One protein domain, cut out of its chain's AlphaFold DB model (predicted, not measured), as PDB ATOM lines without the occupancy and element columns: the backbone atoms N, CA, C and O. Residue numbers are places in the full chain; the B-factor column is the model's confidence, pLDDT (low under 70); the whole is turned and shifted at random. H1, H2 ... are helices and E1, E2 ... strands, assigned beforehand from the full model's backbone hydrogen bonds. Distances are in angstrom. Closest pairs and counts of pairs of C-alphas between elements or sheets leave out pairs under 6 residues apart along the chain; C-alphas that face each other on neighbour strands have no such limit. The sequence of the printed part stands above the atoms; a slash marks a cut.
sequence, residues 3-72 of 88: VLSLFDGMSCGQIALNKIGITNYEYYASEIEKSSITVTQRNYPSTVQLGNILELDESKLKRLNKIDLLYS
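What this domain is: This is residues 3 to 72 of the 88 residues of the protein "DNA (cytosine-5-)-methyltransferase" of Bacillus sp. WR11 (UniProt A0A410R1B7). A small sheet of three short parallel strands, in the order E2, E1, E3, stands in the middle with H1 over one face; H2 and H3 lie away from it, H3 off towards the other side. You read 70 residues, class mixed, with under half in named elements: E1, H1, E2, H2, H3, E3. The whole is compact, radius of gyration of the C-alphas 11.6 A, spanning 32 by 27 by 18 A.

How they stand to each other: Start at inner strand E1, residues 3 to 5. Within hydrogen-bond range, its N 5 is 2.8 A from O 28 of E2, residues 26 to 29, and its N 4 is 2.9 A from O 69 of E3, residues 69 to 71. H1, residues 12 to 19, is on the sheet at a height of 10.8 A; its closest C-alphas to E1, Gly 13 and Ser 5, are 7.6 A apart. E1, H1 and E2 form a strand-helix-strand unit, parallel neighbour strands with a helix between, its crossover right-handed. H2, residues 34 to 43, and H3, residues 58 to 63, are not on the sheet. In H1, H2 and H3 every O i to N i+4 pair is within hydrogen-bond range.

Where its parts are: Find C-alpha 3 at (295.583, 179.255, 302.895), where E1 begins, and C-alpha 71 at (290.788, 176.413, 296.942), where E3 ends. H2 measures 14.3 A from first to last C-alpha.

The domain as a whole: The printed part has no cut. Residues 44 to 57 make the long link; residue 8 is under pLDDT 70.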
ATOM      1  N   VAL A   3     295.983 180.026 304.068       88.06
ATOM      2  CA  VAL A   3     295.583 179.255 302.895       88.06
ATOM      3  C   VAL A   3     294.890 177.982 303.352       88.06
ATOM      4  O   VAL A   3     295.439 177.243 304.164       88.06
ATOM      5  N   LEU A   4     293.692 177.728 302.833       87.19
ATOM      6  CA  LEU A   4     292.934 176.505 303.084       87.19
ATOM      7  C   LEU A   4     292.778 175.718 301.777       87.19
ATOM      8  O   LEU A   4     292.175 176.205 300.820       87.19
ATOM      9  N   SER A   5     293.314 174.499 301.760       86.00
ATOM     10  CA  SER A   5     293.188 173.514 300.684       86.00
ATOM     11  C   SER A   5     292.258 172.393 301.138       86.00
ATOM     12  O   SER A   5     292.544 171.707 302.116       86.00
ATOM     13  N   LEU A   6     291.123 172.211 300.461       80.19
ATOM     14  CA  LEU A   6     290.097 171.234 300.862       80.19
ATOM     15  C   LEU A   6     290.309 169.813 300.302       80.19
ATOM     16  O   LEU A   6     289.627 168.891 300.735       80.19
ATOM     17  N   PHE A   7     291.223 169.654 299.340       73.62
ATOM     18  CA  PHE A   7     291.620 168.374 298.738       73.62
ATOM     19  C   PHE A   7     293.090 168.478 298.332       73.62
ATOM     20  O   PHE A   7     293.421 168.727 297.167       73.62
ATOM     21  N   ASP A   8     293.969 168.412 299.327       66.50
ATOM     22  CA  ASP A   8     295.398 168.625 299.128       66.50
ATOM     23  C   ASP A   8     296.097 167.313 298.768       66.50
ATOM     24  O   ASP A   8     296.655 166.643 299.627       66.50
ATOM     25  N   GLY A   9     296.072 166.953 297.483       71.00
ATOM     26  CA  GLY A   9     296.794 165.779 296.986       71.00
ATOM     27  C   GLY A   9     298.317 165.955 297.099       71.00
ATOM     28  O   GLY A   9     298.925 165.792 298.151       71.00
ATOM     29  N   MET A  10     298.984 166.332 296.004       73.31
ATOM     30  CA  MET A  10     300.450 166.515 295.980       73.31
ATOM     31  C   MET A  10     300.929 167.893 296.488       73.31
ATOM     32  O   MET A  10     301.975 168.371 296.049       73.31
ATOM     33  N   SER A  11     300.185 168.578 297.365       78.56
ATOM     34  CA  SER A  11     300.544 169.931 297.847       78.56
ATOM     35  C   SER A  11     300.751 170.975 296.732       78.56
ATOM     36  O   SER A  11     301.645 171.826 296.795       78.56
ATOM     37  N   CYS A  12     299.933 170.933 295.675       80.50
ATOM     38  CA  CYS A  12     300.125 171.785 294.494       80.50
ATOM     39  C   CYS A  12     300.067 173.287 294.829       80.50
ATOM     40  O   CYS A  12     300.838 174.079 294.287       80.50
ATOM     41  N   GLY A  13     299.211 173.679 295.775       82.50
ATOM     42  CA  GLY A  13     299.112 175.074 296.192       82.50
ATOM     43  C   GLY A  13     300.358 175.583 296.914       82.50
ATOM     44  O   GLY A  13     300.814 176.682 296.618       82.50
ATOM     45  N   GLN A  14     300.988 174.772 297.771       85.75
ATOM     46  CA  GLN A  14     302.272 175.137 298.393       85.75
ATOM     47  C   GLN A  14     303.389 175.255 297.358       85.75
ATOM     48  O   GLN A  14     304.169 176.205 297.385       85.75
ATOM     49  N   ILE A  15     303.433 174.330 296.393       86.50
ATOM     50  CA  ILE A  15     304.391 174.392 295.280       86.50
ATOM     51  C   ILE A  15     304.195 175.687 294.481       86.50
ATOM     52  O   ILE A  15     305.174 176.347 294.135       86.50
ATOM     53  N   ALA A  16     302.948 176.065 294.192       86.44
ATOM     54  CA  ALA A  16     302.636 177.292 293.468       86.44
ATOM     55  C   ALA A  16     303.067 178.540 294.250       86.44
ATOM     56  O   ALA A  16     303.745 179.390 293.677       86.44
ATOM     57  N   LEU A  17     302.749 178.615 295.549       87.19
ATOM     58  CA  LEU A  17     303.144 179.718 296.434       87.19
ATOM     59  C   LEU A  17     304.666 179.893 296.484       87.19
ATOM     60  O   LEU A  17     305.168 181.001 296.299       87.19
ATOM     61  N   ASN A  18     305.401 178.789 296.618       86.56
ATOM     62  CA  ASN A  18     306.862 178.810 296.602       86.56
ATOM     63  C   ASN A  18     307.423 179.256 295.246       86.56
ATOM     64  O   ASN A  18     308.366 180.045 295.205       86.56
ATOM     65  N   LYS A  19     306.828 178.810 294.129       88.50
ATOM     66  CA  LYS A  19     307.243 179.224 292.774       88.50
ATOM     67  C   LYS A  19     307.068 180.720 292.524       88.50
ATOM     68  O   LYS A  19     307.864 181.294 291.787       88.50
ATOM     69  N   ILE A  20     306.053 181.344 293.122       89.62
ATOM     70  CA  ILE A  20     305.820 182.793 293.020       89.62
ATOM     71  C   ILE A  20     306.521 183.595 294.131       89.62
ATOM     72  O   ILE A  20     306.339 184.807 294.213       89.62
ATOM     73  N   GLY A  21     307.329 182.942 294.975       89.38
ATOM     74  CA  GLY A  21     308.139 183.592 296.010       89.38
ATOM     75  C   GLY A  21     307.379 183.992 297.279       89.38
ATOM     76  O   GLY A  21     307.900 184.767 298.079       89.38
ATOM     77  N   ILE A  22     306.166 183.479 297.495       86.69
ATOM     78  CA  ILE A  22     305.404 183.728 298.723       86.69
ATOM     79  C   ILE A  22     305.755 182.648 299.741       86.69
ATOM     80  O   ILE A  22     305.381 181.496 299.569       86.69
ATOM     81  N   THR A  23     306.429 183.029 300.825       84.50
ATOM     82  CA  THR A  23     306.863 182.104 301.891       84.50
ATOM     83  C   THR A  23     306.199 182.370 303.243       84.50
ATOM     84  O   THR A  23     306.210 181.511 304.117       84.50
ATOM     85  N   ASN A  24     305.582 183.544 303.432       86.25
ATOM     86  CA  ASN A  24     304.936 183.924 304.691       86.25
ATOM     87  C   ASN A  24     303.443 183.539 304.713       86.25
ATOM     88  O   ASN A  24     302.545 184.396 304.631       86.25
ATOM     89  N   TYR A  25     303.167 182.235 304.784       89.50
ATOM     90  CA  TYR A  25     301.807 181.707 304.838       89.50
ATOM     91  C   TYR A  25     301.632 180.565 305.849       89.50
ATOM     92  O   TYR A  25     302.546 179.787 306.098       89.50
ATOM     93  N   GLU A  26     300.429 180.463 306.413       89.94
ATOM     94  CA  GLU A  26     299.958 179.296 307.162       89.94
ATOM     95  C   GLU A  26     299.087 178.464 306.223       89.94
ATOM     96  O   GLU A  26     298.182 179.004 305.578       89.94
ATOM     97  N   TYR A  27     299.369 177.166 306.128       90.19
ATOM     98  CA  TYR A  27     298.698 176.274 305.190       90.19
ATOM     99  C   TYR A  27     297.927 175.184 305.918       90.19
ATOM    100  O   TYR A  27     298.501 174.381 306.659       90.19
ATOM    101  N   TYR A  28     296.628 175.143 305.656       89.56
ATOM    102  CA  TYR A  28     295.705 174.165 306.195       89.56
ATOM    103  C   TYR A  28     295.233 173.243 305.074       89.56
ATOM    104  O   TYR A  28     294.685 173.710 304.078       89.56
ATOM    105  N   ALA A  29     295.439 171.940 305.235       89.00
ATOM    106  CA  ALA A  29     295.121 170.923 304.240       89.00
ATOM    107  C   ALA A  29     294.068 169.951 304.782       89.00
ATOM    108  O   ALA A  29     294.258 169.349 305.834       89.00
ATOM    109  N   SER A  30     292.957 169.782 304.074       86.94
ATOM    110  CA  SER A  30     291.999 168.703 304.303       86.94
ATOM    111  C   SER A  30     292.319 167.594 303.301       86.94
ATOM    112  O   SER A  30     292.066 167.729 302.108       86.94
ATOM    113  N   GLU A  31     292.942 166.521 303.778       83.69
ATOM    114  CA  GLU A  31     293.244 165.319 303.003       83.69
ATOM    115  C   GLU A  31     293.013 164.102 303.907       83.69
ATOM    116  O   GLU A  31     293.243 164.151 305.119       83.69
ATOM    117  N   ILE A  32     292.502 163.021 303.326       84.50
ATOM    118  CA  ILE A  32     292.237 161.744 304.000       84.50
ATOM    119  C   ILE A  32     293.196 160.648 303.529       84.50
ATOM    120  O   ILE A  32     293.381 159.640 304.217       84.50
ATOM    121  N   GLU A  33     293.807 160.829 302.360       84.38
ATOM    122  CA  GLU A  33     294.708 159.867 301.748       84.38
ATOM    123  C   GLU A  33     296.095 159.923 302.420       84.38
ATOM    124  O   GLU A  33     296.840 160.901 302.332       84.38
ATOM    125  N   LYS A  34     296.446 158.852 303.142       84.06
ATOM    126  CA  LYS A  34     297.641 158.794 304.002       84.06
ATOM    127  C   LYS A  34     298.950 158.973 303.237       84.06
ATOM    128  O   LYS A  34     299.896 159.534 303.797       84.06
ATOM    129  N   SER A  35     299.046 158.480 302.004       85.50
ATOM    130  CA  SER A  35     300.267 158.599 301.205       85.50
ATOM    131  C   SER A  35     300.514 160.052 300.783       85.50
ATOM    132  O   SER A  35     301.625 160.551 300.963       85.50
ATOM    133  N   SER A  36     299.465 160.776 300.389       82.00
ATOM    134  CA  SER A  36     299.477 162.203 300.052       82.00
ATOM    135  C   SER A  36     299.818 163.055 301.267       82.00
ATOM    136  O   SER A  36     300.696 163.916 301.185       82.00
ATOM    137  N   ILE A  37     299.236 162.747 302.433       85.25
ATOM    138  CA  ILE A  37     299.600 163.390 303.707       85.25
ATOM    139  C   ILE A  37     301.083 163.166 304.021       85.25
ATOM    140  O   ILE A  37     301.790 164.110 304.368       85.25
ATOM    141  N   THR A  38     301.583 161.936 303.868       86.38
ATOM    142  CA  THR A  38     302.985 161.594 304.167       86.38
ATOM    143  C   THR A  38     303.953 162.344 303.252       86.38
ATOM    144  O   THR A  38     304.951 162.898 303.718       86.38
ATOM    145  N   VAL A  39     303.659 162.393 301.951       86.56
ATOM    146  CA  VAL A  39     304.460 163.133 300.965       86.56
ATOM    147  C   VAL A  39     304.414 164.633 301.248       86.56
ATOM    148  O   VAL A  39     305.456 165.291 301.234       86.56
ATOM    149  N   THR A  40     303.233 165.166 301.555       86.88
ATOM    150  CA  THR A  40     303.045 166.569 301.931       86.88
ATOM    151  C   THR A  40     303.850 166.913 303.176       86.88
ATOM    152  O   THR A  40     304.648 167.840 303.128       86.88
ATOM    153  N   GLN A  41     303.749 166.138 304.256       87.88
ATOM    154  CA  GLN A  41     304.470 166.431 305.497       87.88
ATOM    155  C   GLN A  41     305.990 166.307 305.345       87.88
ATOM    156  O   GLN A  41     306.739 167.022 306.006       87.88
ATOM    157  N   ARG A  42     306.458 165.419 304.458       88.38
ATOM    158  CA  ARG A  42     307.887 165.267 304.159       88.38
ATOM    159  C   ARG A  42     308.466 166.499 303.458       88.38
ATOM    160  O   ARG A  42     309.594 166.873 303.756       88.38
ATOM    161  N   ASN A  43     307.721 167.098 302.527       86.06
ATOM    162  CA  ASN A  43     308.171 168.278 301.778       86.06
ATOM    163  C   ASN A  43     307.837 169.596 302.495       86.06
ATOM    164  O   ASN A  43     308.597 170.557 302.421       86.06
ATOM    165  N   TYR A  44     306.713 169.623 303.207       88.44
ATOM    166  CA  TYR A  44     306.125 170.785 303.862       88.44
ATOM    167  C   TYR A  44     305.730 170.430 305.306       88.44
ATOM    168  O   TYR A  44     304.543 170.288 305.617       88.44
ATOM    169  N   PRO A  45     306.708 170.289 306.220       87.62
ATOM    170  CA  PRO A  45     306.470 169.832 307.592       87.62
ATOM    171  C   PRO A  45     305.657 170.815 308.444       87.62
ATOM    172  O   PRO A  45     305.170 170.438 309.505       87.62
ATOM    173  N   SER A  46     305.493 172.057 307.989       88.44
ATOM    174  CA  SER A  46     304.674 173.086 308.640       88.44
ATOM    175  C   SER A  46     303.191 173.023 308.253       88.44
ATOM    176  O   SER A  46     302.399 173.810 308.763       88.44
ATOM    177  N   THR A  47     302.807 172.112 307.352       88.31
ATOM    178  CA  THR A  47     301.414 171.937 306.920       88.31
ATOM    179  C   THR A  47     300.546 171.456 308.075       88.31
ATOM    180  O   THR A  47     300.883 170.468 308.735       88.31
ATOM    181  N   VAL A  48     299.406 172.115 308.291       89.69
ATOM    182  CA  VAL A  48     298.413 171.712 309.291       89.69
ATOM    183  C   VAL A  48     297.350 170.843 308.625       89.69
ATOM    184  O   VAL A  48     296.541 171.328 307.834       89.69
ATOM    185  N   GLN A  49     297.339 169.555 308.960       88.25
ATOM    186  CA  GLN A  49     296.366 168.594 308.441       88.25
ATOM    187  C   GLN A  49     295.052 168.678 309.229       88.25
ATOM    188  O   GLN A  49     295.019 168.451 310.437       88.25
ATOM    189  N   LEU A  50     293.962 169.000 308.538       86.25
ATOM    190  CA  LEU A  50     292.606 169.102 309.079       86.25
ATOM    191  C   LEU A  50     291.802 167.801 308.937       86.25
ATOM    192  O   LEU A  50     290.768 167.652 309.589       86.25
ATOM    193  N   GLY A  51     292.288 166.853 308.130       84.94
ATOM    194  CA  GLY A  51     291.674 165.539 307.942       84.94
ATOM    195  C   GLY A  51     290.474 165.564 306.997       84.94
ATOM    196  O   GLY A  51     290.501 166.231 305.962       84.94
ATOM    197  N   ASN A  52     289.425 164.810 307.333       82.56
ATOM    198  CA  ASN A  52     288.239 164.667 306.490       82.56
ATOM    199  C   ASN A  52     287.431 165.968 306.413       82.56
ATOM    200  O   ASN A  52     287.004 166.508 307.433       82.56
ATOM    201  N   ILE A  53     287.138 166.408 305.189       83.44
ATOM    202  CA  ILE A  53     286.314 167.588 304.926       83.44
ATOM    203  C   ILE A  53     284.903 167.476 305.511       83.44
ATOM    204  O   ILE A  53     284.338 168.474 305.942       83.44
ATOM    205  N   LEU A  54     284.339 166.267 305.586       82.25
ATOM    206  CA  LEU A  54     283.015 166.042 306.176       82.25
ATOM    207  C   LEU A  54     282.997 166.283 307.690       82.25
ATOM    208  O   LEU A  54     281.937 166.490 308.269       82.25
ATOM    209  N   GLU A  55     284.168 166.267 308.326       82.12
ATOM    210  CA  GLU A  55     284.320 166.567 309.746       82.12
ATOM    211  C   GLU A  55     284.709 168.028 309.997       82.12
ATOM    212  O   GLU A  55     284.911 168.400 311.157       82.12
ATOM    213  N   LEU A  56     284.858 168.855 308.954       80.31
ATOM    214  CA  LEU A  56     285.056 170.296 309.102       80.31
ATOM    215  C   LEU A  56     283.720 170.956 309.444       80.31
ATOM    216  O   LEU A  56     282.894 171.222 308.576       80.31
ATOM    217  N   ASP A  57     283.522 171.229 310.729       81.62
ATOM    218  CA  ASP A  57     282.376 171.976 311.236       81.62
ATOM    219  C   ASP A  57     282.676 173.482 311.332       81.62
ATOM    220  O   ASP A  57     283.825 173.935 311.260       81.62
ATOM    221  N   GLU A  58     281.628 174.287 311.536       78.62
ATOM    222  CA  GLU A  58     281.783 175.730 311.756       78.62
ATOM    223  C   GLU A  58     282.742 176.047 312.906       78.62
ATOM    224  O   GLU A  58     283.459 177.044 312.858       78.62
ATOM    225  N   SER A  59     282.768 175.210 313.944       80.50
ATOM    226  CA  SER A  59     283.639 175.374 315.106       80.50
ATOM    227  C   SER A  59     285.115 175.299 314.709       80.50
ATOM    228  O   SER A  59     285.909 176.148 315.117       80.50
ATOM    229  N   LYS A  60     285.497 174.302 313.899       76.25
ATOM    230  CA  LYS A  60     286.846 174.143 313.340       76.25
ATOM    231  C   LYS A  60     287.193 175.305 312.422       76.25
ATOM    232  O   LYS A  60     288.269 175.871 312.580       76.25
ATOM    233  N   LEU A  61     286.284 175.704 311.535       77.12
ATOM    234  CA  LEU A  61     286.519 176.814 310.607       77.12
ATOM    235  C   LEU A  61     286.681 178.157 311.334       77.12
ATOM    236  O   LEU A  61     287.595 178.911 311.018       77.12
ATOM    237  N   LYS A  62     285.879 178.430 312.372       80.88
ATOM    238  CA  LYS A  62     286.011 179.640 313.208       80.88
ATOM    239  C   LYS A  62     287.363 179.707 313.926       80.88
ATOM    240  O   LYS A  62     287.896 180.798 314.098       80.88
ATOM    241  N   ARG A  63     287.956 178.560 314.291       80.50
ATOM    242  CA  ARG A  63     289.305 178.500 314.892       80.50
ATOM    243  C   ARG A  63     290.427 178.856 313.917       80.50
ATOM    244  O   ARG A  63     291.477 179.308 314.365       80.50
ATOM    245  N   LEU A  64     290.216 178.688 312.610       76.88
ATOM    246  CA  LEU A  64     291.201 179.045 311.581       76.88
ATOM    247  C   LEU A  64     291.320 180.563 311.372       76.88
ATOM    248  O   LEU A  64     292.200 181.010 310.634       76.88
ATOM    249  N   ASN A  65     290.485 181.363 312.056       78.69
ATOM    250  CA  ASN A  65     290.380 182.807 311.869       78.69
ATOM    251  C   ASN A  65     290.127 183.151 310.381       78.69
ATOM    252  O   ASN A  65     289.630 182.332 309.610       78.69
ATOM    253  N   LYS A  66     290.409 184.387 309.958       86.56
ATOM    254  CA  LYS A  66     290.230 184.810 308.561       86.56
ATOM    255  C   LYS A  66     291.135 183.997 307.620       86.56
ATOM    256  O   LYS A  66     292.355 184.049 307.768       86.56
ATOM    257  N   ILE A  67     290.527 183.310 306.651       86.88
ATOM    258  CA  ILE A  67     291.196 182.682 305.503       86.88
ATOM    259  C   ILE A  67     291.338 183.726 304.389       86.88
ATOM    260  O   ILE A  67     290.367 184.400 304.048       86.88
ATOM    261  N   ASP A  68     292.539 183.854 303.826       85.88
ATOM    262  CA  ASP A  68     292.830 184.797 302.739       85.88
ATOM    263  C   ASP A  68     292.694 184.137 301.360       85.88
ATOM    264  O   ASP A  68     292.326 184.794 300.388       85.88
ATOM    265  N   LEU A  69     292.983 182.835 301.278       83.44
ATOM    266  CA  LEU A  69     292.920 182.059 300.047       83.44
ATOM    267  C   LEU A  69     292.310 180.682 300.321       83.44
ATOM    268  O   LEU A  69     292.816 179.918 301.140       83.44
ATOM    269  N   LEU A  70     291.231 180.365 299.608       85.56
ATOM    270  CA  LEU A  70     290.552 179.075 299.656       85.56
ATOM    271  C   LEU A  70     290.573 178.452 298.263       85.56
ATOM    272  O   LEU A  70     290.162 179.094 297.297       85.56
ATOM    273  N   TYR A  71     290.989 177.194 298.160       83.25
ATOM    274  CA  TYR A  71     290.788 176.413 296.942       83.25
ATOM    275  C   TYR A  71     290.536 174.941 297.247       83.25
ATOM    276  O   TYR A  71     290.817 174.407 298.319       83.25
ATOM    277  N   SER A  72     289.948 174.288 296.256       75.94
ATOM    278  CA  SER A  72     289.483 172.915 296.317       75.94
ATOM    279  C   SER A  72     289.692 172.309 294.940       75.94
ATOM    280  O   SER A  72     289.054 172.740 293.982       75.94
TER     281      SER A  72